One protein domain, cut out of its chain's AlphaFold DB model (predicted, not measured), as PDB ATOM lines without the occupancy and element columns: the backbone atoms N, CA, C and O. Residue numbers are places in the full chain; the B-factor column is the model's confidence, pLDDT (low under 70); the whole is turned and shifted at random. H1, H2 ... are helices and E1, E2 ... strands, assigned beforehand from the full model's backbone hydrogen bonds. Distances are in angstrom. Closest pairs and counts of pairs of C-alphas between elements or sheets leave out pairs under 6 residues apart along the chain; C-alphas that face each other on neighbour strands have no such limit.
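What this domain is: This is residues 20 to 193 of the 211 residues of an uncharacterized protein of Gloeothece verrucosa (strain PCC 7822) (UniProt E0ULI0). A long, twisted sheet of six strands, E3, E5, E6, E7, E8 and E9, is covered over one end by a small sheet of four strands, E4, E2, E1 and E10; the two are only partly face to face, and E9 runs on into E10 from one sheet to the other. The long strands E6 to E9 reach far past the small sheet, and at the opposite end of the rod residues 179 to 193, with H1, stick out. The printed part has 174 residues, with ten named strands, E1 to E10, followed by one named helix, H1; both sheets are antiparallel, and the class is mostly strand. The whole is loose, with a radius of gyration of the C-alphas of 21.8 A and spans of 89 by 27 by 26 A.

How they stand to each other: E1, residues 23 to 27, and E2, residues 32 to 37, form a hairpin, with N 24 and O 36 at 2.8 A. E4, residues 58 to 63, is the antiparallel neighbour of E2, with N 35 and O 60 at 2.9 A. On the other side of E1 is E10, residues 171 to 175, with N 173 and O 25 at 3.0 A. In the larger sheet E3, residues 47 to 52, is an edge strand beside E5, residues 85 to 91, with N 49 and O 88 at 2.8 A. E5 begins a meander, each strand the antiparallel neighbour of the one before: E6, residues 94 to 108, E7, residues 117 to 129, E8, residues 132 to 147, and E9, residues 152 to 169. Along it N 87 and O 99 are 2.9 A apart, N 102 and O 124 2.8 A, N 123 and O 138 2.8 A, and N 141 and O 158 2.9 A. E7 bends by 55 degrees at residue 121, E8 by 62 degrees at residue 139 and E9 by 68 degrees at residue 161. E6 and E10 are near each other; E4 and E6 are apart. H1, residues 181 to 193, is on neither sheet, and in it every O i to N i+4 pair is within hydrogen-bond range.

Where its parts are: E1 begins at C-alpha 23, (31.550, -52.229, -32.095). E6 measures 41.8 A, E7 36.0 A, E8 42.1 A and E9 44.8 A from first to last C-alpha. E9 begins at C-alpha 152, (64.606, -33.529, 6.986). H1, 18.3 A long, ends at C-alpha 193, (11.376, -62.221, -56.594).

The domain as a whole: The C-alphas of Gly 151 and Phe 193, the two farthest apart, are 89.4 A apart. The printed part has no cut. The link E4 to E5, residues 64 to 84, is long. The mean pLDDT of the printed part is 71.1, and 59 residues are under 70, among them residues 57 to 84 and 172 to 183.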
ATOM      1  N   HIS A  20      34.962 -56.351 -39.043       50.19
ATOM      2  CA  HIS A  20      34.718 -55.090 -39.747       50.19
ATOM      3  C   HIS A  20      33.452 -54.311 -39.350       50.19
ATOM      4  O   HIS A  20      33.386 -53.130 -39.675       50.19
ATOM      5  N   ALA A  21      32.451 -54.939 -38.727       49.59
ATOM      6  CA  ALA A  21      31.174 -54.285 -38.428       49.59
ATOM      7  C   ALA A  21      30.776 -54.340 -36.944       49.59
ATOM      8  O   ALA A  21      29.663 -53.960 -36.583       49.59
ATOM      9  N   ALA A  22      31.662 -54.838 -36.083       61.50
ATOM     10  CA  ALA A  22      31.378 -54.984 -34.668       61.50
ATOM     11  C   ALA A  22      31.979 -53.807 -33.893       61.50
ATOM     12  O   ALA A  22      33.192 -53.589 -33.893       61.50
ATOM     13  N   SER A  23      31.111 -53.053 -33.219       68.62
ATOM     14  CA  SER A  23      31.550 -52.229 -32.095       68.62
ATOM     15  C   SER A  23      31.541 -53.089 -30.837       68.62
ATOM     16  O   SER A  23      30.608 -53.862 -30.611       68.62
ATOM     17  N   PHE A  24      32.587 -52.962 -30.036       70.69
ATOM     18  CA  PHE A  24      32.784 -53.707 -28.807       70.69
ATOM     19  C   PHE A  24      32.694 -52.757 -27.638       70.69
ATOM     20  O   PHE A  24      33.470 -51.812 -27.533       70.69
ATOM     21  N   GLU A  25      31.752 -53.038 -26.754       71.88
ATOM     22  CA  GLU A  25      31.687 -52.394 -25.456       71.88
ATOM     23  C   GLU A  25      32.272 -53.342 -24.411       71.88
ATOM     24  O   GLU A  25      31.976 -54.546 -24.414       71.88
ATOM     25  N   PHE A  26      33.103 -52.802 -23.525       71.75
ATOM     26  CA  PHE A  26      33.636 -53.535 -22.388       71.75
ATOM     27  C   PHE A  26      33.450 -52.771 -21.081       71.75
ATOM     28  O   PHE A  26      33.496 -51.542 -21.035       71.75
ATOM     29  N   PHE A  27      33.277 -53.535 -20.004       70.12
ATOM     30  CA  PHE A  27      33.068 -53.028 -18.651       70.12
ATOM     31  C   PHE A  27      34.028 -53.713 -17.679       70.12
ATOM     32  O   PHE A  27      34.097 -54.940 -17.657       70.12
ATOM     33  N   LEU A  28      34.721 -52.923 -16.858       70.00
ATOM     34  CA  LEU A  28      35.697 -53.361 -15.849       70.00
ATOM     35  C   LEU A  28      35.186 -53.096 -14.420       70.00
ATOM     36  O   LEU A  28      35.960 -52.788 -13.514       70.00
ATOM     37  N   GLY A  29      33.868 -53.174 -14.214       67.62
ATOM     38  CA  GLY A  29      33.224 -52.770 -12.960       67.62
ATOM     39  C   GLY A  29      33.384 -51.267 -12.706       67.62
ATOM     40  O   GLY A  29      33.210 -50.468 -13.622       67.62
ATOM     41  N   ASP A  30      33.758 -50.892 -11.482       66.19
ATOM     42  CA  ASP A  30      33.938 -49.485 -11.081       66.19
ATOM     43  C   ASP A  30      35.244 -48.856 -11.610       66.19
ATOM     44  O   ASP A  30      35.482 -47.666 -11.420       66.19
ATOM     45  N   GLN A  31      36.111 -49.646 -12.256       65.12
ATOM     46  CA  GLN A  31      37.446 -49.216 -12.698       65.12
ATOM     47  C   GLN A  31      37.451 -48.601 -14.104       65.12
ATOM     48  O   GLN A  31      38.402 -47.922 -14.489       65.12
ATOM     49  N   GLY A  32      36.412 -48.833 -14.908       66.25
ATOM     50  CA  GLY A  32      36.342 -48.255 -16.244       66.25
ATOM     51  C   GLY A  32      35.452 -49.007 -17.219       66.25
ATOM     52  O   GLY A  32      34.932 -50.091 -16.947       66.25
ATOM     53  N   SER A  33      35.303 -48.406 -18.386       71.31
ATOM     54  CA  SER A  33      34.535 -48.925 -19.507       71.31
ATOM     55  C   SER A  33      35.032 -48.292 -20.796       71.31
ATOM     56  O   SER A  33      35.509 -47.159 -20.792       71.31
ATOM     57  N   GLY A  34      34.849 -48.963 -21.918       71.00
ATOM     58  CA  GLY A  34      35.173 -48.356 -23.199       71.00
ATOM     59  C   GLY A  34      34.388 -48.952 -24.341       71.00
ATOM     60  O   GLY A  34      33.786 -50.023 -24.229       71.00
ATOM     61  N   ILE A  35      34.407 -48.217 -25.444       73.12
ATOM     62  CA  ILE A  35      33.790 -48.598 -26.704       73.12
ATOM     63  C   ILE A  35      34.870 -48.545 -27.778       73.12
ATOM     64  O   ILE A  35      35.590 -47.555 -27.917       73.12
ATOM     65  N   LEU A  36      34.970 -49.625 -28.545       73.94
ATOM     66  CA  LEU A  36      35.889 -49.762 -29.663       73.94
ATOM     67  C   LEU A  36      35.099 -50.076 -30.923       73.94
ATOM     68  O   LEU A  36      34.331 -51.031 -30.951       73.94
ATOM     69  N   SER A  37      35.305 -49.296 -31.975       75.88
ATOM     70  CA  SER A  37      34.746 -49.565 -33.299       75.88
ATOM     71  C   SER A  37      35.863 -49.823 -34.297       75.88
ATOM     72  O   SER A  37      36.793 -49.021 -34.429       75.88
ATOM     73  N   PHE A  38      35.731 -50.931 -35.023       75.44
ATOM     74  CA  PHE A  38      36.653 -51.330 -36.085       75.44
ATOM     75  C   PHE A  38      36.207 -50.863 -37.478       75.44
ATOM     76  O   PHE A  38      36.819 -51.247 -38.479       75.44
ATOM     77  N   ASP A  39      35.182 -50.011 -37.555       72.12
ATOM     78  CA  ASP A  39      34.648 -49.488 -38.811       72.12
ATOM     79  C   ASP A  39      35.740 -48.774 -39.617       72.12
ATOM     80  O   ASP A  39      36.299 -47.761 -39.184       72.12
ATOM     81  N   ASN A  40      36.000 -49.268 -40.832       67.12
ATOM     82  CA  ASN A  40      37.063 -48.784 -41.724       67.12
ATOM     83  C   ASN A  40      38.487 -48.867 -41.140       67.12
ATOM     84  O   ASN A  40      39.375 -48.149 -41.602       67.12
ATOM     85  N   SER A  41      38.715 -49.731 -40.149       73.75
ATOM     86  CA  SER A  41      40.066 -50.062 -39.688       73.75
ATOM     87  C   SER A  41      40.753 -51.062 -40.630       73.75
ATOM     88  O   SER A  41      40.115 -51.701 -41.471       73.75
ATOM     89  N   SER A  42      42.070 -51.202 -40.481       76.88
ATOM     90  CA  SER A  42      42.888 -52.213 -41.165       76.88
ATOM     91  C   SER A  42      42.669 -53.640 -40.634       76.88
ATOM     92  O   SER A  42      43.225 -54.579 -41.204       76.88
ATOM     93  N   ILE A  43      41.864 -53.804 -39.576       79.62
ATOM     94  CA  ILE A  43      41.678 -55.071 -38.867       79.62
ATOM     95  C   ILE A  43      40.806 -56.029 -39.675       79.62
ATOM     96  O   ILE A  43      39.705 -55.684 -40.106       79.62
ATOM     97  N   THR A  44      41.288 -57.257 -39.835       77.81
ATOM     98  CA  THR A  44      40.631 -58.317 -40.610       77.81
ATOM     99  C   THR A  44      39.691 -59.185 -39.772       77.81
ATOM    100  O   THR A  44      38.773 -59.804 -40.313       77.81
ATOM    101  N   GLY A  45      39.889 -59.226 -38.452       76.44
ATOM    102  CA  GLY A  45      39.153 -60.083 -37.526       76.44
ATOM    103  C   GLY A  45      39.692 -61.507 -37.424       76.44
ATOM    104  O   GLY A  45      38.926 -62.417 -37.103       76.44
ATOM    105  N   ILE A  46      40.965 -61.741 -37.752       79.50
ATOM    106  CA  ILE A  46      41.558 -63.079 -37.836       79.50
ATOM    107  C   ILE A  46      42.862 -63.131 -37.036       79.50
ATOM    108  O   ILE A  46      43.890 -62.602 -37.451       79.50
ATOM    109  N   GLY A  47      42.850 -63.883 -35.932       84.19
ATOM    110  CA  GLY A  47      44.038 -64.103 -35.109       84.19
ATOM    111  C   GLY A  47      44.460 -62.855 -34.333       84.19
ATOM    112  O   GLY A  47      43.615 -62.069 -33.913       84.19
ATOM    113  N   LEU A  48      45.767 -62.710 -34.101       88.56
ATOM    114  CA  LEU A  48      46.336 -61.565 -33.393       88.56
ATOM    115  C   LEU A  48      46.644 -60.436 -34.376       88.56
ATOM    116  O   LEU A  48      47.443 -60.614 -35.296       88.56
ATOM    117  N   GLU A  49      46.063 -59.267 -34.136       86.94
ATOM    118  CA  GLU A  49      46.230 -58.079 -34.966       86.94
ATOM    119  C   GLU A  49      46.584 -56.874 -34.099       86.94
ATOM    120  O   GLU A  49      45.952 -56.645 -33.074       86.94
ATOM    121  N   THR A  50      47.582 -56.088 -34.504       87.19
ATOM    122  CA  THR A  50      48.030 -54.900 -33.765       87.19
ATOM    123  C   THR A  50      47.822 -53.658 -34.614       87.19
ATOM    124  O   THR A  50      48.285 -53.606 -35.752       87.19
ATOM    125  N   VAL A  51      47.172 -52.643 -34.050       83.19
ATOM    126  CA  VAL A  51      46.952 -51.343 -34.698       83.19
ATOM    127  C   VAL A  51      47.275 -50.206 -33.745       83.19
ATOM    128  O   VAL A  51      47.275 -50.378 -32.525       83.19
ATOM    129  N   GLN A  52      47.530 -49.020 -34.285       80.31
ATOM    130  CA  GLN A  52      47.586 -47.822 -33.455       80.31
ATOM    131  C   GLN A  52      46.176 -47.420 -33.026       80.31
ATOM    132  O   GLN A  52      45.253 -47.436 -33.840       80.31
ATOM    133  N   LEU A  53      46.006 -46.976 -31.777       73.69
ATOM    134  CA  LEU A  53      44.718 -46.469 -31.285       73.69
ATOM    135  C   LEU A  53      44.141 -45.359 -32.191       73.69
ATOM    136  O   LEU A  53      42.932 -45.271 -32.375       73.69
ATOM    137  N   SER A  54      45.004 -44.552 -32.819       74.81
ATOM    138  CA  SER A  54      44.614 -43.502 -33.771       74.81
ATOM    139  C   SER A  54      44.022 -44.007 -35.092       74.81
ATOM    140  O   SER A  54      43.445 -43.216 -35.834       74.81
ATOM    141  N   GLU A  55      44.203 -45.285 -35.429       75.44
ATOM    142  CA  GLU A  55      43.628 -45.906 -36.632       75.44
ATOM    143  C   GLU A  55      42.173 -46.354 -36.414       75.44
ATOM    144  O   GLU A  55      41.490 -46.725 -37.368       75.44
ATOM    145  N   LEU A  56      41.676 -46.295 -35.173       74.81
ATOM    146  CA  LEU A  56      40.310 -46.662 -34.814       74.81
ATOM    147  C   LEU A  56      39.396 -45.429 -34.836       74.81
ATOM    148  O   LEU A  56      39.684 -44.404 -34.221       74.81
ATOM    149  N   LYS A  57      38.266 -45.523 -35.547       66.50
ATOM    150  CA  LYS A  57      37.373 -44.382 -35.812       66.50
ATOM    151  C   LYS A  57      36.577 -43.928 -34.583       66.50
ATOM    152  O   LYS A  57      36.337 -42.736 -34.431       66.50
ATOM    153  N   ASN A  58      36.178 -44.867 -33.724       65.25
ATOM    154  CA  ASN A  58      35.515 -44.592 -32.447       65.25
ATOM    155  C   ASN A  58      36.165 -45.452 -31.365       65.25
ATOM    156  O   ASN A  58      35.626 -46.490 -30.983       65.25
ATOM    157  N   ALA A  59      37.357 -45.059 -30.933       64.00
ATOM    158  CA  ALA A  59      37.968 -45.639 -29.755       64.00
ATOM    159  C   ALA A  59      37.848 -44.644 -28.606       64.00
ATOM    160  O   ALA A  59      38.579 -43.657 -28.546       64.00
ATOM    161  N   ASP A  60      36.884 -44.905 -27.729       64.19
ATOM    162  CA  ASP A  60      36.733 -44.185 -26.473       64.19
ATOM    163  C   ASP A  60      37.083 -45.152 -25.347       64.19
ATOM    164  O   ASP A  60      36.358 -46.111 -25.062       64.19
ATOM    165  N   PHE A  61      38.270 -44.959 -24.782       64.88
ATOM    166  CA  PHE A  61      38.820 -45.822 -23.752       64.88
ATOM    167  C   PHE A  61      38.842 -45.050 -22.440       64.88
ATOM    168  O   PHE A  61      39.777 -44.295 -22.169       64.88
ATOM    169  N   PHE A  62      37.812 -45.238 -21.615       59.72
ATOM    170  CA  PHE A  62      37.792 -44.650 -20.286       59.72
ATOM    171  C   PHE A  62      38.223 -45.678 -19.250       59.72
ATOM    172  O   PHE A  62      37.517 -46.632 -18.920       59.72
ATOM    173  N   TYR A  63      39.399 -45.450 -18.692       56.16
ATOM    174  CA  TYR A  63      39.919 -46.270 -17.622       56.16
ATOM    175  C   TYR A  63      40.407 -45.371 -16.501       56.16
ATOM    176  O   TYR A  63      41.205 -44.464 -16.712       56.16
ATOM    177  N   SER A  64      39.867 -45.594 -15.310       50.97
ATOM    178  CA  SER A  64      40.217 -44.856 -14.111       50.97
ATOM    179  C   SER A  64      40.700 -45.861 -13.089       50.97
ATOM    180  O   SER A  64      39.925 -46.398 -12.302       50.97
ATOM    181  N   TYR A  65      42.006 -46.081 -13.081       49.69
ATOM    182  CA  TYR A  65      42.621 -46.746 -11.953       49.69
ATOM    183  C   TYR A  65      42.652 -45.796 -10.753       49.69
ATOM    184  O   TYR A  65      43.130 -44.667 -10.856       49.69
ATOM    185  N   VAL A  66      42.145 -46.250  -9.610       43.97
ATOM    186  CA  VAL A  66      42.297 -45.558  -8.326       43.97
ATOM    187  C   VAL A  66      43.025 -46.515  -7.390       43.97
ATOM    188  O   VAL A  66      42.395 -47.286  -6.670       43.97
ATOM    189  N   GLY A  67      44.358 -46.499  -7.416       38.53
ATOM    190  CA  GLY A  67      45.136 -47.305  -6.480       38.53
ATOM    191  C   GLY A  67      46.636 -47.019  -6.464       38.53
ATOM    192  O   GLY A  67      47.375 -47.486  -7.314       38.53
ATOM    193  N   ILE A  68      47.128 -46.373  -5.413       43.25
ATOM    194  CA  ILE A  68      48.484 -46.641  -4.905       43.25
ATOM    195  C   ILE A  68      48.344 -47.028  -3.431       43.25
ATOM    196  O   ILE A  68      47.450 -46.501  -2.755       43.25
ATOM    197  N   PRO A  69      49.166 -47.957  -2.903       42.28
ATOM    198  CA  PRO A  69      49.059 -48.387  -1.521       42.28
ATOM    199  C   PRO A  69      49.422 -47.218  -0.591       42.28
ATOM    200  O   PRO A  69      50.573 -46.812  -0.479       42.28
ATOM    201  N   SER A  70      48.437 -46.697   0.138       39.00
ATOM    202  CA  SER A  70      48.609 -45.995   1.425       39.00
ATOM    203  C   SER A  70      49.436 -44.688   1.517       39.00
ATOM    204  O   SER A  70      49.648 -44.220   2.633       39.00
ATOM    205  N   SER A  71      49.849 -44.037   0.424       32.88
ATOM    206  CA  SER A  71      50.592 -42.752   0.443       32.88
ATOM    207  C   SER A  71      50.143 -41.853  -0.727       32.88
ATOM    208  O   SER A  71      49.720 -42.410  -1.742       32.88
ATOM    209  N   PRO A  72      50.083 -40.505  -0.602       35.19
ATOM    210  CA  PRO A  72      49.018 -39.713  -1.217       35.19
ATOM    211  C   PRO A  72      49.224 -39.493  -2.725       35.19
ATOM    212  O   PRO A  72      49.785 -38.482  -3.122       35.19
ATOM    213  N   PHE A  73      48.680 -40.446  -3.501       37.72
ATOM    214  CA  PHE A  73      48.239 -40.439  -4.916       37.72
ATOM    215  C   PHE A  73      49.293 -40.087  -5.988       37.72
ATOM    216  O   PHE A  73      49.925 -39.043  -5.880       37.72
ATOM    217  N   PRO A  74      49.510 -40.925  -7.039       36.97
ATOM    218  CA  PRO A  74      48.700 -40.941  -8.296       36.97
ATOM    219  C   PRO A  74      48.240 -42.379  -8.701       36.97
ATOM    220  O   PRO A  74      48.130 -43.186  -7.791       36.97
ATOM    221  N   PRO A  75      47.924 -42.789  -9.963       37.09
ATOM    222  CA  PRO A  75      47.587 -42.047 -11.182       37.09
ATOM    223  C   PRO A  75      46.142 -42.307 -11.664       37.09
ATOM    224  O   PRO A  75      45.714 -43.450 -11.809       37.09
ATOM    225  N   THR A  76      45.427 -41.259 -12.075       39.19
ATOM    226  CA  THR A  76      44.352 -41.429 -13.062       39.19
ATOM    227  C   THR A  76      45.044 -41.715 -14.391       39.19
ATOM    228  O   THR A  76      45.520 -40.796 -15.058       39.19
ATOM    229  N   ALA A  77      45.207 -42.990 -14.742       40.72
ATOM    230  CA  ALA A  77      45.771 -43.373 -16.029       40.72
ATOM    231  C   ALA A  77      44.779 -42.998 -17.136       40.72
ATOM    232  O   ALA A  77      43.964 -43.807 -17.567       40.72
ATOM    233  N   ILE A  78      44.838 -41.749 -17.597       43.44
ATOM    234  CA  ILE A  78      44.216 -41.373 -18.856       43.44
ATOM    235  C   ILE A  78      45.030 -42.085 -19.934       43.44
ATOM    236  O   ILE A  78      46.127 -41.648 -20.285       43.44
ATOM    237  N   ILE A  79      44.493 -43.171 -20.484       46.81
ATOM    238  CA  ILE A  79      44.947 -43.698 -21.772       46.81
ATOM    239  C   ILE A  79      44.483 -42.686 -22.824       46.81
ATOM    240  O   ILE A  79      43.477 -42.839 -23.500       46.81
ATOM    241  N   SER A  80      45.198 -41.569 -22.899       41.09
ATOM    242  CA  SER A  80      45.059 -40.553 -23.936       41.09
ATOM    243  C   SER A  80      46.430 -40.372 -24.558       41.09
ATOM    244  O   SER A  80      47.106 -39.363 -24.375       41.09
ATOM    245  N   GLY A  81      46.862 -41.398 -25.282       44.91
ATOM    246  CA  GLY A  81      48.089 -41.366 -26.056       44.91
ATOM    247  C   GLY A  81      47.849 -41.997 -27.414       44.91
ATOM    248  O   GLY A  81      47.836 -43.217 -27.534       44.91
ATOM    249  N   SER A  82      47.732 -41.166 -28.450       48.62
ATOM    250  CA  SER A  82      47.542 -41.534 -29.863       48.62
ATOM    251  C   SER A  82      48.683 -42.366 -30.487       48.62
ATOM    252  O   SER A  82      48.810 -42.404 -31.706       48.62
ATOM    253  N   LYS A  83      49.583 -42.932 -29.676       59.69
ATOM    254  CA  LYS A  83      50.799 -43.649 -30.089       59.69
ATOM    255  C   LYS A  83      50.945 -45.024 -29.437       59.69
ATOM    256  O   LYS A  83      51.962 -45.676 -29.655       59.69
ATOM    257  N   THR A  84      49.993 -45.425 -28.596       68.88
ATOM    258  CA  THR A  84      50.040 -46.744 -27.966       68.88
ATOM    259  C   THR A  84      49.439 -47.772 -28.924       68.88
ATOM    260  O   THR A  84      48.279 -47.622 -29.329       68.88
ATOM    261  N   PRO A  85      50.224 -48.780 -29.348       78.38
ATOM    262  CA  PRO A  85      49.687 -49.873 -30.131       78.38
ATOM    263  C   PRO A  85      48.759 -50.711 -29.250       78.38
ATOM    264  O   PRO A  85      49.045 -50.970 -28.081       78.38
ATOM    265  N   ILE A  86      47.653 -51.152 -29.832       81.75
ATOM    266  CA  ILE A  86      46.687 -52.046 -29.200       81.75
ATOM    267  C   ILE A  86      46.655 -53.320 -30.018       81.75
ATOM    268  O   ILE A  86      46.536 -53.265 -31.244       81.75
ATOM    269  N   SER A  87      46.764 -54.460 -29.344       87.56
ATOM    270  CA  SER A  87      46.617 -55.757 -29.992       87.56
ATOM    271  C   SER A  87      45.265 -56.373 -29.667       87.56
ATOM    272  O   SER A  87      44.801 -56.348 -28.531       87.56
ATOM    273  N   PHE A  88      44.640 -56.950 -30.677       85.62
ATOM    274  CA  PHE A  88      43.338 -57.587 -30.635       85.62
ATOM    275  C   PHE A  88      43.512 -59.046 -31.018       85.62
ATOM    276  O   PHE A  88      44.169 -59.352 -32.009       85.62
ATOM    277  N   ASN A  89      42.941 -59.954 -30.234       86.38
ATOM    278  CA  ASN A  89      42.941 -61.373 -30.554       86.38
ATOM    279  C   ASN A  89      41.540 -61.811 -30.959       86.38
ATOM    280  O   ASN A  89      40.603 -61.742 -30.157       86.38
ATOM    281  N   PHE A  90      41.412 -62.317 -32.177       81.81
ATOM    282  CA  PHE A  90      40.167 -62.818 -32.730       81.81
ATOM    283  C   PHE A  90      40.184 -64.340 -32.827       81.81
ATOM    284  O   PHE A  90      41.089 -64.938 -33.415       81.81
ATOM    285  N   ASN A  91      39.136 -64.969 -32.306       79.50
ATOM    286  CA  ASN A  91      38.895 -66.397 -32.442       79.50
ATOM    287  C   ASN A  91      37.637 -66.600 -33.289       79.50
ATOM    288  O   ASN A  91      36.553 -66.197 -32.889       79.50
ATOM    289  N   GLN A  92      37.788 -67.194 -34.475       74.94
ATOM    290  CA  GLN A  92      36.676 -67.443 -35.410       74.94
ATOM    291  C   GLN A  92      35.874 -66.181 -35.806       74.94
ATOM    292  O   GLN A  92      34.695 -66.267 -36.126       74.94
ATOM    293  N   GLY A  93      36.521 -65.011 -35.831       68.06
ATOM    294  CA  GLY A  93      35.876 -63.729 -36.144       68.06
ATOM    295  C   GLY A  93      35.325 -62.983 -34.926       68.06
ATOM    296  O   GLY A  93      34.956 -61.818 -35.054       68.06
ATOM    297  N   GLU A  94      35.319 -63.605 -33.747       73.62
ATOM    298  CA  GLU A  94      34.893 -62.977 -32.496       73.62
ATOM    299  C   GLU A  94      36.085 -62.395 -31.736       73.62
ATOM    300  O   GLU A  94      37.143 -63.025 -31.637       73.62
ATOM    301  N   LEU A  95      35.918 -61.199 -31.164       76.88
ATOM    302  CA  LEU A  95      36.930 -60.607 -30.295       76.88
ATOM    303  C   LEU A  95      37.034 -61.423 -29.003       76.88
ATOM    304  O   LEU A  95      36.116 -61.461 -28.190       76.88
ATOM    305  N   SER A  96      38.180 -62.069 -28.823       78.81
ATOM    306  CA  SER A  96      38.478 -62.935 -27.678       78.81
ATOM    307  C   SER A  96      39.426 -62.287 -26.670       78.81
ATOM    308  O   SER A  96      39.469 -62.702 -25.507       78.81
ATOM    309  N   GLY A  97      40.153 -61.247 -27.089       81.06
ATOM    310  CA  GLY A  97      40.923 -60.437 -26.165       81.06
ATOM    311  C   GLY A  97      41.478 -59.140 -26.733       81.06
ATOM    312  O   GLY A  97      41.576 -58.960 -27.946       81.06
ATOM    313  N   ILE A  98      41.841 -58.246 -25.822       82.94
ATOM    314  CA  ILE A  98      42.465 -56.952 -26.093       82.94
ATOM    315  C   ILE A  98      43.693 -56.844 -25.190       82.94
ATOM    316  O   ILE A  98      43.635 -57.161 -24.003       82.94
ATOM    317  N   PHE A  99      44.794 -56.387 -25.762       86.50
ATOM    318  CA  PHE A  99      46.077 -56.221 -25.104       86.50
ATOM    319  C   PHE A  99      46.524 -54.789 -25.336       86.50
ATOM    320  O   PHE A  99      46.722 -54.367 -26.480       86.50
ATOM    321  N   LEU A 100      46.665 -54.047 -24.251       82.06
ATOM    322  CA  LEU A 100      47.116 -52.670 -24.270       82.06
ATOM    323  C   LEU A 100      48.381 -52.567 -23.437       82.06
ATOM    324  O   LEU A 100      48.394 -52.989 -22.285       82.06
ATOM    325  N   GLU A 101      49.405 -51.941 -24.000       81.00
ATOM    326  CA  GLU A 101      50.570 -51.509 -23.243       81.00
ATOM    327  C   GLU A 101      50.757 -50.013 -23.444       81.00
ATOM    328  O   GLU A 101      50.735 -49.504 -24.569       81.00
ATOM    329  N   SER A 102      50.908 -49.300 -22.336       75.38
ATOM    330  CA  SER A 102      51.096 -47.859 -22.336       75.38
ATOM    331  C   SER A 102      52.306 -47.476 -21.507       75.38
ATOM    332  O   SER A 102      52.491 -47.937 -20.382       75.38
ATOM    333  N   GLU A 103      53.145 -46.628 -22.089       77.25
ATOM    334  CA  GLU A 103      54.236 -46.000 -21.362       77.25
ATOM    335  C   GLU A 103      53.650 -44.917 -20.447       77.25
ATOM    336  O   GLU A 103      52.947 -44.007 -20.896       77.25
ATOM    337  N   LEU A 104      53.930 -45.034 -19.152       73.75
ATOM    338  CA  LEU A 104      53.552 -44.074 -18.131       73.75
ATOM    339  C   LEU A 104      54.789 -43.287 -17.715       73.75
ATOM    340  O   LEU A 104      55.653 -43.793 -17.001       73.75
ATOM    341  N   ILE A 105      54.833 -42.026 -18.139       75.31
ATOM    342  CA  ILE A 105      55.800 -41.040 -17.663       75.31
ATOM    343  C   ILE A 105      55.008 -39.944 -16.962       75.31
ATOM    344  O   ILE A 105      54.311 -39.156 -17.605       75.31
ATOM    345  N   TYR A 106      55.118 -39.889 -15.642       74.81
ATOM    346  CA  TYR A 106      54.489 -38.867 -14.820       74.81
ATOM    347  C   TYR A 106      55.535 -38.252 -13.906       74.81
ATOM    348  O   TYR A 106      56.212 -38.963 -13.177       74.81
ATOM    349  N   ASN A 107      55.667 -36.931 -13.952       74.88
ATOM    350  CA  ASN A 107      56.600 -36.195 -13.111       74.88
ATOM    351  C   ASN A 107      55.858 -35.009 -12.509       74.88
ATOM    352  O   ASN A 107      55.489 -34.079 -13.227       74.88
ATOM    353  N   GLU A 108      55.671 -35.028 -11.201       70.75
ATOM    354  CA  GLU A 108      55.168 -33.900 -10.434       70.75
ATOM    355  C   GLU A 108      56.200 -33.566  -9.359       70.75
ATOM    356  O   GLU A 108      56.624 -34.430  -8.600       70.75
ATOM    357  N   VAL A 109      56.663 -32.319  -9.314       63.22
ATOM    358  CA  VAL A 109      57.675 -31.883  -8.345       63.22
ATOM    359  C   VAL A 109      57.152 -30.650  -7.635       63.22
ATOM    360  O   VAL A 109      56.851 -29.646  -8.278       63.22
ATOM    361  N   PHE A 110      57.086 -30.711  -6.310       56.16
ATOM    362  CA  PHE A 110      56.780 -29.565  -5.462       56.16
ATOM    363  C   PHE A 110      57.829 -29.397  -4.347       56.16
ATOM    364  O   PHE A 110      58.858 -30.056  -4.399       56.16
ATOM    365  N   TYR A 111      57.577 -28.485  -3.394       54.06
ATOM    366  CA  TYR A 111      58.435 -27.914  -2.329       54.06
ATOM    367  C   TYR A 111      59.092 -26.569  -2.689       54.06
ATOM    368  O   TYR A 111      59.597 -26.421  -3.798       54.06
ATOM    369  N   PRO A 112      59.101 -25.561  -1.781       44.62
ATOM    370  CA  PRO A 112      59.117 -25.654  -0.309       44.62
ATOM    371  C   PRO A 112      57.834 -25.148   0.387       44.62
ATOM    372  O   PRO A 112      57.269 -24.132  -0.006       44.62
ATOM    373  N   GLY A 113      57.404 -25.824   1.468       55.59
ATOM    374  CA  GLY A 113      56.220 -25.446   2.268       55.59
ATOM    375  C   GLY A 113      55.135 -26.521   2.436       55.59
ATOM    376  O   GLY A 113      54.101 -26.227   3.025       55.59
ATOM    377  N   GLY A 114      55.370 -27.753   1.963       52.88
ATOM    378  CA  GLY A 114      54.549 -28.917   2.327       52.88
ATOM    379  C   GLY A 114      54.087 -29.834   1.192       52.88
ATOM    380  O   GLY A 114      53.173 -30.616   1.420       52.88
ATOM    381  N   SER A 115      54.653 -29.767  -0.010       62.50
ATOM    382  CA  SER A 115      54.103 -30.498  -1.161       62.50
ATOM    383  C   SER A 115      55.083 -31.490  -1.786       62.50
ATOM    384  O   SER A 115      56.108 -31.061  -2.284       62.50
ATOM    385  N   THR A 116      54.739 -32.787  -1.752       69.12
ATOM    386  CA  THR A 116      55.466 -33.977  -2.263       69.12
ATOM    387  C   THR A 116      55.793 -33.923  -3.747       69.12
ATOM    388  O   THR A 116      54.979 -33.455  -4.539       69.12
ATOM    389  N   GLY A 117      56.973 -34.425  -4.126       74.88
ATOM    390  CA  GLY A 117      57.313 -34.739  -5.510       74.88
ATOM    391  C   GLY A 117      57.152 -36.235  -5.774       74.88
ATOM    392  O   GLY A 117      57.592 -37.054  -4.964       74.88
ATOM    393  N   VAL A 118      56.530 -36.590  -6.894       76.94
ATOM    394  CA  VAL A 118      56.322 -37.966  -7.349       76.94
ATOM    395  C   VAL A 118      56.740 -38.089  -8.811       76.94
ATOM    396  O   VAL A 118      56.257 -37.370  -9.685       76.94
ATOM    397  N   THR A 119      57.601 -39.062  -9.074       79.81
ATOM    398  CA  THR A 119      58.036 -39.467 -10.407       79.81
ATOM    399  C   THR A 119      57.640 -40.921 -10.627       79.81
ATOM    400  O   THR A 119      58.019 -41.796  -9.855       79.81
ATOM    401  N   ILE A 120      56.893 -41.194 -11.693       79.00
ATOM    402  CA  ILE A 120      56.538 -42.537 -12.151       79.00
ATOM    403  C   ILE A 120      57.109 -42.707 -13.551       79.00
ATOM    404  O   ILE A 120      56.848 -41.895 -14.443       79.00
ATOM    405  N   ASN A 121      57.868 -43.779 -13.741       83.62
ATOM    406  CA  ASN A 121      58.359 -44.187 -15.046       83.62
ATOM    407  C   ASN A 121      58.179 -45.695 -15.198       83.62
ATOM    408  O   ASN A 121      58.771 -46.467 -14.444       83.62
ATOM    409  N   GLY A 122      57.361 -46.122 -16.151       83.50
ATOM    410  CA  GLY A 122      57.144 -47.539 -16.382       83.50
ATOM    411  C   GLY A 122      56.173 -47.842 -17.504       83.50
ATOM    412  O   GLY A 122      55.745 -46.969 -18.255       83.50
ATOM    413  N   ILE A 123      55.820 -49.115 -17.590       81.94
ATOM    414  CA  ILE A 123      54.857 -49.657 -18.536       81.94
ATOM    415  C   ILE A 123      53.659 -50.153 -17.734       81.94
ATOM    416  O   ILE A 123      53.810 -50.931 -16.789       81.94
ATOM    417  N   HIS A 124      52.475 -49.690 -18.117       79.50
ATOM    418  CA  HIS A 124      51.204 -50.248 -17.673       79.50
ATOM    419  C   HIS A 124      50.653 -51.150 -18.765       79.50
ATOM    420  O   HIS A 124      50.473 -50.711 -19.904       79.50
ATOM    421  N   SER A 125      50.397 -52.403 -18.401       82.44
ATOM    422  CA  SER A 125      49.860 -53.412 -19.304       82.44
ATOM    423  C   SER A 125      48.472 -53.830 -18.830       82.44
ATOM    424  O   SER A 125      48.288 -54.207 -17.670       82.44
ATOM    425  N   LEU A 126      47.494 -53.789 -19.732       81.81
ATOM    426  CA  LEU A 126      46.125 -54.238 -19.511       81.81
ATOM    427  C   LEU A 126      45.795 -55.373 -20.479       81.81
ATOM    428  O   LEU A 126      45.857 -55.225 -21.701       81.81
ATOM    429  N   PHE A 127      45.384 -56.494 -19.900       84.75
ATOM    430  CA  PHE A 127      45.000 -57.710 -20.598       84.75
ATOM    431  C   PHE A 127      43.515 -57.950 -20.385       84.75
ATOM    432  O   PHE A 127      43.052 -58.020 -19.251       84.75
ATOM    433  N   LEU A 128      42.764 -58.085 -21.469       83.25
ATOM    434  CA  LEU A 128      41.327 -58.340 -21.467       83.25
ATOM    435  C   LEU A 128      41.138 -59.674 -22.191       83.25
ATOM    436  O   LEU A 128      41.405 -59.755 -23.385       83.25
ATOM    437  N   LEU A 129      40.748 -60.731 -21.481       81.31
ATOM    438  CA  LEU A 129      40.780 -62.110 -21.976       81.31
ATOM    439  C   LEU A 129      39.500 -62.848 -21.596       81.31
ATOM    440  O   LEU A 129      39.285 -63.124 -20.420       81.31
ATOM    441  N   GLY A 130      38.673 -63.214 -22.580       68.31
ATOM    442  CA  GLY A 130      37.659 -64.271 -22.434       68.31
ATOM    443  C   GLY A 130      36.721 -64.198 -21.214       68.31
ATOM    444  O   GLY A 130      36.213 -65.237 -20.799       68.31
ATOM    445  N   GLY A 131      36.502 -63.013 -20.630       75.69
ATOM    446  CA  GLY A 131      35.661 -62.816 -19.441       75.69
ATOM    447  C   GLY A 131      36.378 -62.290 -18.191       75.69
ATOM    448  O   GLY A 131      35.706 -61.924 -17.227       75.69
ATOM    449  N   SER A 132      37.708 -62.173 -18.194       83.56
ATOM    450  CA  SER A 132      38.476 -61.490 -17.143       83.56
ATOM    451  C   SER A 132      39.392 -60.386 -17.676       83.56
ATOM    452  O   SER A 132      39.716 -60.342 -18.863       83.56
ATOM    453  N   TYR A 133      39.817 -59.495 -16.786       83.50
ATOM    454  CA  TYR A 133      40.909 -58.569 -17.045       83.50
ATOM    455  C   TYR A 133      42.008 -58.714 -15.994       83.50
ATOM    456  O   TYR A 133      41.730 -59.038 -14.838       83.50
ATOM    457  N   GLU A 134      43.238 -58.428 -16.398       84.31
ATOM    458  CA  GLU A 134      44.406 -58.347 -15.525       84.31
ATOM    459  C   GLU A 134      45.230 -57.114 -15.873       84.31
ATOM    460  O   GLU A 134      45.313 -56.708 -17.035       84.31
ATOM    461  N   GLN A 135      45.835 -56.517 -14.852       79.50
ATOM    462  CA  GLN A 135      46.630 -55.310 -14.985       79.50
ATOM    463  C   GLN A 135      47.953 -55.434 -14.278       79.50
ATOM    464  O   GLN A 135      48.005 -55.800 -13.106       79.50
ATOM    465  N   TYR A 136      48.994 -55.016 -14.975       82.38
ATOM    466  CA  TYR A 136      50.350 -55.097 -14.486       82.38
ATOM    467  C   TYR A 136      51.039 -53.750 -14.609       82.38
ATOM    468  O   TYR A 136      50.772 -52.976 -15.532       82.38
ATOM    469  N   PHE A 137      51.950 -53.492 -13.680       81.56
ATOM    470  CA  PHE A 137      52.891 -52.392 -13.790       81.56
ATOM    471  C   PHE A 137      54.317 -52.899 -13.636       81.56
ATOM    472  O   PHE A 137      54.640 -53.673 -12.731       81.56
ATOM    473  N   THR A 138      55.170 -52.428 -14.538       83.94
ATOM    474  CA  THR A 138      56.608 -52.668 -14.505       83.94
ATOM    475  C   THR A 138      57.309 -51.336 -14.651       83.94
ATOM    476  O   THR A 138      57.157 -50.660 -15.666       83.94
ATOM    477  N   GLY A 139      58.084 -50.946 -13.648       86.31
ATOM    478  CA  GLY A 139      58.739 -49.646 -13.649       86.31
ATOM    479  C   GLY A 139      59.166 -49.197 -12.266       86.31
ATOM    480  O   GLY A 139      59.205 -49.979 -11.319       86.31
ATOM    481  N   THR A 140      59.484 -47.916 -12.158       84.00
ATOM    482  CA  THR A 140      59.941 -47.291 -10.923       84.00
ATOM    483  C   THR A 140      59.010 -46.168 -10.498       84.00
ATOM    484  O   THR A 140      58.568 -45.367 -11.328       84.00
ATOM    485  N   VAL A 141      58.767 -46.079  -9.194       82.88
ATOM    486  CA  VAL A 141      58.064 -44.964  -8.559       82.88
ATOM    487  C   VAL A 141      59.013 -44.337  -7.550       82.88
ATOM    488  O   VAL A 141      59.398 -44.979  -6.578       82.88
ATOM    489  N   SER A 142      59.391 -43.088  -7.784       82.81
ATOM    490  CA  SER A 142      60.243 -42.309  -6.892       82.81
ATOM    491  C   SER A 142      59.419 -41.209  -6.237       82.81
ATOM    492  O   SER A 142      58.759 -40.428  -6.919       82.81
ATOM    493  N   VAL A 143      59.459 -41.138  -4.913       81.31
ATOM    494  CA  VAL A 143      58.798 -40.109  -4.109       81.31
ATOM    495  C   VAL A 143      59.865 -39.381  -3.313       81.31
ATOM    496  O   VAL A 143      60.621 -39.999  -2.565       81.31
ATOM    497  N   GLY A 144      59.921 -38.066  -3.459       81.31
ATOM    498  CA  GLY A 144      60.864 -37.220  -2.742       81.31
ATOM    499  C   GLY A 144      60.148 -36.085  -2.037       81.31
ATOM    500  O   GLY A 144      59.141 -35.574  -2.538       81.31
ATOM    501  N   GLY A 145      60.672 -35.659  -0.889       82.69
ATOM    502  CA  GLY A 145      60.163 -34.471  -0.240       82.69
ATOM    503  C   GLY A 145      60.826 -33.979   1.026       82.69
ATOM    504  O   GLY A 145      61.906 -34.423   1.391       82.69
ATOM    505  N   PHE A 146      60.187 -32.992   1.655       81.56
ATOM    506  CA  PHE A 146      60.646 -32.348   2.883       81.56
ATOM    507  C   PHE A 146      59.597 -32.501   3.984       81.56
ATOM    508  O   PHE A 146      58.459 -32.040   3.832       81.56
ATOM    509  N   ASP A 147      59.978 -33.132   5.092       77.44
ATOM    510  CA  ASP A 147      59.138 -33.256   6.279       77.44
ATOM    511  C   ASP A 147      59.334 -32.030   7.178       77.44
ATOM    512  O   ASP A 147      60.405 -31.777   7.725       77.44
ATOM    513  N   VAL A 148      58.268 -31.249   7.336       76.06
ATOM    514  CA  VAL A 148      58.277 -30.013   8.129       76.06
ATOM    515  C   VAL A 148      58.348 -30.253   9.639       76.06
ATOM    516  O   VAL A 148      58.692 -29.330  10.374       76.06
ATOM    517  N   ASN A 149      58.025 -31.459  10.115       80.12
ATOM    518  CA  ASN A 149      58.048 -31.796  11.540       80.12
ATOM    519  C   ASN A 149      59.447 -32.216  11.996       80.12
ATOM    520  O   ASN A 149      59.848 -31.891  13.113       80.12
ATOM    521  N   THR A 150      60.178 -32.932  11.142       83.00
ATOM    522  CA  THR A 150      61.558 -33.371  11.408       83.00
ATOM    523  C   THR A 150      62.596 -32.400  10.850       83.00
ATOM    524  O   THR A 150      63.711 -32.339  11.360       83.00
ATOM    525  N   GLY A 151      62.231 -31.592   9.849       81.38
ATOM    526  CA  GLY A 151      63.144 -30.696   9.142       81.38
ATOM    527  C   GLY A 151      64.077 -31.423   8.171       81.38
ATOM    528  O   GLY A 151      65.094 -30.855   7.770       81.38
ATOM    529  N   GLU A 152      63.762 -32.668   7.813       83.50
ATOM    530  CA  GLU A 152      64.606 -33.529   6.986       83.50
ATOM    531  C   GLU A 152      64.022 -33.726   5.583       83.50
ATOM    532  O   GLU A 152      62.806 -33.741   5.371       83.50
ATOM    533  N   PHE A 153      64.917 -33.899   4.608       84.44
ATOM    534  CA  PHE A 153      64.540 -34.396   3.292       84.44
ATOM    535  C   PHE A 153      64.426 -35.918   3.327       84.44
ATOM    536  O   PHE A 153      65.269 -36.594   3.916       84.44
ATOM    537  N   PHE A 154      63.419 -36.449   2.645       82.25
ATOM    538  CA  PHE A 154      63.259 -37.873   2.403       82.25
ATOM    539  C   PHE A 154      63.190 -38.145   0.904       82.25
ATOM    540  O   PHE A 154      62.668 -37.348   0.128       82.25
ATOM    541  N   GLU A 155      63.700 -39.300   0.506       86.88
ATOM    542  CA  GLU A 155      63.550 -39.827  -0.840       86.88
ATOM    543  C   GLU A 155      63.387 -41.336  -0.737       86.88
ATOM    544  O   GLU A 155      64.086 -42.011   0.022       86.88
ATOM    545  N   TYR A 156      62.438 -41.855  -1.493       80.75
ATOM    546  CA  TYR A 156      62.127 -43.264  -1.565       80.75
ATOM    547  C   TYR A 156      61.913 -43.642  -3.022       80.75
ATOM    548  O   TYR A 156      61.276 -42.906  -3.769       80.75
ATOM    549  N   THR A 157      62.451 -44.783  -3.434       84.81
ATOM    550  CA  THR A 157      62.228 -45.322  -4.774       84.81
ATOM    551  C   THR A 157      61.846 -46.782  -4.665       84.81
ATOM    552  O   THR A 157      62.605 -47.579  -4.117       84.81
ATOM    553  N   ASP A 158      60.701 -47.111  -5.248       82.44
ATOM    554  CA  ASP A 158      60.238 -48.470  -5.460       82.44
ATOM    555  C   ASP A 158      60.435 -48.905  -6.902       82.44
ATOM    556  O   ASP A 158      60.339 -48.109  -7.838       82.44
ATOM    557  N   THR A 159      60.694 -50.197  -7.077       84.31
ATOM    558  CA  THR A 159      60.744 -50.857  -8.382       84.31
ATOM    559  C   THR A 159      59.746 -52.005  -8.392       84.31
ATOM    560  O   THR A 159      59.816 -52.895  -7.549       84.31
ATOM    561  N   TYR A 160      58.855 -51.994  -9.374       81.56
ATOM    562  CA  TYR A 160      57.810 -52.989  -9.585       81.56
ATOM    563  C   TYR A 160      58.160 -53.834 -10.807       81.56
ATOM    564  O   TYR A 160      58.628 -53.300 -11.820       81.56
ATOM    565  N   THR A 161      57.963 -55.150 -10.721       87.75
ATOM    566  CA  THR A 161      58.309 -56.089 -11.797       87.75
ATOM    567  C   THR A 161      57.129 -57.000 -12.087       87.75
ATOM    568  O   THR A 161      56.984 -58.057 -11.476       87.75
ATOM    569  N   ASN A 162      56.327 -56.616 -13.080       82.25
ATOM    570  CA  ASN A 162      55.070 -57.275 -13.434       82.25
ATOM    571  C   ASN A 162      54.169 -57.454 -12.208       82.25
ATOM    572  O   ASN A 162      53.592 -58.521 -11.991       82.25
ATOM    573  N   ASP A 163      54.064 -56.406 -11.397       78.94
ATOM    574  CA  ASP A 163      53.233 -56.435 -10.205       78.94
ATOM    575  C   ASP A 163      51.771 -56.341 -10.632       78.94
ATOM    576  O   ASP A 163      51.377 -55.416 -11.349       78.94
ATOM    577  N   LEU A 164      50.971 -57.317 -10.199       79.81
ATOM    578  CA  LEU A 164      49.537 -57.329 -10.447       79.81
ATOM    579  C   LEU A 164      48.890 -56.190  -9.652       79.81
ATOM    580  O   LEU A 164      48.798 -56.254  -8.426       79.81
ATOM    581  N   LEU A 165      48.421 -55.168 -10.358       75.81
ATOM    582  CA  LEU A 165      47.736 -54.026  -9.757       75.81
ATOM    583  C   LEU A 165      46.261 -54.323  -9.495       75.81
ATOM    584  O   LEU A 165      45.714 -53.934  -8.467       75.81
ATOM    585  N   SER A 166      45.598 -54.985 -10.444       75.31
ATOM    586  CA  SER A 166      44.166 -55.259 -10.381       75.31
ATOM    587  C   SER A 166      43.772 -56.395 -11.318       75.31
ATOM    588  O   SER A 166      44.389 -56.602 -12.367       75.31
ATOM    589  N   SER A 167      42.715 -57.112 -10.951       80.25
ATOM    590  CA  SER A 167      42.057 -58.088 -11.810       80.25
ATOM    591  C   SER A 167      40.565 -58.154 -11.509       80.25
ATOM    592  O   SER A 167      40.105 -57.805 -10.419       80.25
ATOM    593  N   GLY A 168      39.783 -58.595 -12.488       77.94
ATOM    594  CA  GLY A 168      38.339 -58.702 -12.331       77.94
ATOM    595  C   GLY A 168      37.655 -59.339 -13.528       77.94
ATOM    596  O   GLY A 168      38.303 -59.882 -14.419       77.94
ATOM    597  N   SER A 169      36.326 -59.290 -13.537       78.06
ATOM    598  CA  SER A 169      35.515 -59.777 -14.654       78.06
ATOM    599  C   SER A 169      35.319 -58.698 -15.717       78.06
ATOM    600  O   SER A 169      35.105 -57.534 -15.377       78.06
ATOM    601  N   ILE A 170      35.288 -59.104 -16.981       76.06
ATOM    602  CA  ILE A 170      34.892 -58.285 -18.129       76.06
ATOM    603  C   ILE A 170      33.715 -58.937 -18.845       76.06
ATOM    604  O   ILE A 170      33.599 -60.158 -18.925       76.06
ATOM    605  N   ILE A 171      32.852 -58.101 -19.408       70.62
ATOM    606  CA  ILE A 171      31.804 -58.528 -20.328       70.62
ATOM    607  C   ILE A 171      32.056 -57.830 -21.658       70.62
ATOM    608  O   ILE A 171      32.033 -56.601 -21.708       70.62
ATOM    609  N   PHE A 172      32.271 -58.613 -22.716       69.12
ATOM    610  CA  PHE A 172      32.252 -58.115 -24.086       69.12
ATOM    611  C   PHE A 172      30.819 -58.121 -24.599       69.12
ATOM    612  O   PHE A 172      30.127 -59.140 -24.519       69.12
ATOM    613  N   LYS A 173      30.374 -56.990 -25.139       69.69
ATOM    614  CA  LYS A 173      29.127 -56.917 -25.898       69.69
ATOM    615  C   LYS A 173      29.442 -56.562 -27.337       69.69
ATOM    616  O   LYS A 173      29.970 -55.485 -27.608       69.69
ATOM    617  N   THR A 174      29.081 -57.465 -28.240       68.06
ATOM    618  CA  THR A 174      29.060 -57.184 -29.671       68.06
ATOM    619  C   THR A 174      27.814 -56.366 -29.969       68.06
ATOM    620  O   THR A 174      26.691 -56.824 -29.746       68.06
ATOM    621  N   VAL A 175      28.000 -55.147 -30.459       65.88
ATOM    622  CA  VAL A 175      26.903 -54.342 -30.990       65.88
ATOM    623  C   VAL A 175      26.731 -54.738 -32.449       65.88
ATOM    624  O   VAL A 175      27.612 -54.476 -33.268       65.88
ATOM    625  N   GLU A 176      25.623 -55.412 -32.766       61.84
ATOM    626  CA  GLU A 176      25.325 -55.778 -34.149       61.84
ATOM    627  C   GLU A 176      25.184 -54.514 -35.015       61.84
ATOM    628  O   GLU A 176      24.478 -53.571 -34.633       61.84
ATOM    629  N   PRO A 177      25.818 -54.483 -36.198       56.59
ATOM    630  CA  PRO A 177      25.650 -53.389 -37.139       56.59
ATOM    631  C   PRO A 177      24.199 -53.368 -37.628       56.59
ATOM    632  O   PRO A 177      23.686 -54.358 -38.155       56.59
ATOM    633  N   ILE A 178      23.526 -52.226 -37.483       59.62
ATOM    634  CA  ILE A 178      22.182 -52.040 -38.037       59.62
ATOM    635  C   ILE A 178      22.298 -52.155 -39.566       59.62
ATOM    636  O   ILE A 178      23.029 -51.360 -40.164       59.62
ATOM    637  N   PRO A 179      21.605 -53.105 -40.228       59.12
ATOM    638  CA  PRO A 179      21.716 -53.250 -41.670       59.12
ATOM    639  C   PRO A 179      21.267 -51.966 -42.365       59.12
ATOM    640  O   PRO A 179      20.243 -51.376 -42.013       59.12
ATOM    641  N   GLU A 180      22.020 -51.532 -43.372       62.97
ATOM    642  CA  GLU A 180      21.668 -50.324 -44.108       62.97
ATOM    643  C   GLU A 180      20.269 -50.451 -44.748       62.97
ATOM    644  O   GLU A 180      19.882 -51.540 -45.191       62.97
ATOM    645  N   PRO A 181      19.498 -49.353 -44.874       64.88
ATOM    646  CA  PRO A 181      18.160 -49.382 -45.475       64.88
ATOM    647  C   PRO A 181      18.132 -50.009 -46.878       64.88
ATOM    648  O   PRO A 181      17.161 -50.666 -47.257       64.88
ATOM    649  N   LEU A 182      19.216 -49.850 -47.646       68.88
ATOM    650  CA  LEU A 182      19.359 -50.458 -48.969       68.88
ATOM    651  C   LEU A 182      19.492 -51.985 -48.907       68.88
ATOM    652  O   LEU A 182      18.997 -52.681 -49.793       68.88
ATOM    653  N   THR A 183      20.109 -52.515 -47.854       69.62
ATOM    654  CA  THR A 183      20.259 -53.954 -47.619       69.62
ATOM    655  C   THR A 183      18.918 -54.587 -47.272       69.62
ATOM    656  O   THR A 183      18.599 -55.657 -47.796       69.62
ATOM    657  N   PHE A 184      18.075 -53.899 -46.490       70.44
ATOM    658  CA  PHE A 184      16.678 -54.297 -46.267       70.44
ATOM    659  C   PHE A 184      15.869 -54.299 -47.565       70.44
ATOM    660  O   PHE A 184      15.105 -55.229 -47.831       70.44
ATOM    661  N   LEU A 185      16.064 -53.287 -48.411       70.75
ATOM    662  CA  LEU A 185      15.394 -53.213 -49.704       70.75
ATOM    663  C   LEU A 185      15.855 -54.336 -50.649       70.75
ATOM    664  O   LEU A 185      15.025 -54.975 -51.294       70.75
ATOM    665  N   GLY A 186      17.159 -54.613 -50.706       73.12
ATOM    666  CA  GLY A 186      17.746 -55.658 -51.546       73.12
ATOM    667  C   GLY A 186      17.347 -57.070 -51.115       73.12
ATOM    668  O   GLY A 186      16.935 -57.876 -51.950       73.12
ATOM    669  N   THR A 187      17.391 -57.363 -49.812       75.06
ATOM    670  CA  THR A 187      16.925 -58.649 -49.258       75.06
ATOM    671  C   THR A 187      15.417 -58.818 -49.421       75.06
ATOM    672  O   THR A 187      14.966 -59.873 -49.875       75.06
ATOM    673  N   GLY A 188      14.631 -57.771 -49.155       70.00
ATOM    674  CA  GLY A 188      13.189 -57.759 -49.399       70.00
ATOM    675  C   GLY A 188      12.839 -58.016 -50.868       70.00
ATOM    676  O   GLY A 188      11.980 -58.852 -51.166       70.00
ATOM    677  N   ALA A 189      13.549 -57.372 -51.797       75.00
ATOM    678  CA  ALA A 189      13.388 -57.591 -53.231       75.00
ATOM    679  C   ALA A 189      13.760 -59.027 -53.634       75.00
ATOM    680  O   ALA A 189      12.979 -59.689 -54.318       75.00
ATOM    681  N   ALA A 190      14.900 -59.549 -53.176       78.25
ATOM    682  CA  ALA A 190      15.345 -60.908 -53.486       78.25
ATOM    683  C   ALA A 190      14.363 -61.979 -52.980       78.25
ATOM    684  O   ALA A 190      14.061 -62.929 -53.706       78.25
ATOM    685  N   LEU A 191      13.802 -61.807 -51.779       76.12
ATOM    686  CA  LEU A 191      12.772 -62.698 -51.234       76.12
ATOM    687  C   LEU A 191      11.463 -62.615 -52.030       76.12
ATOM    688  O   LEU A 191      10.873 -63.651 -52.356       76.12
ATOM    689  N   CYS A 192      11.021 -61.411 -52.403       71.38
ATOM    690  CA  CYS A 192       9.821 -61.227 -53.225       71.38
ATOM    691  C   CYS A 192       9.982 -61.846 -54.619       71.38
ATOM    692  O   CYS A 192       9.110 -62.587 -55.075       71.38
ATOM    693  N   PHE A 193      11.113 -61.615 -55.290       75.25
ATOM    694  CA  PHE A 193      11.376 -62.221 -56.594       75.25
ATOM    695  C   PHE A 193      11.537 -63.740 -56.483       75.25
ATOM    696  O   PHE A 193      10.914 -64.477 -57.247       75.25
TER     697      PHE A 193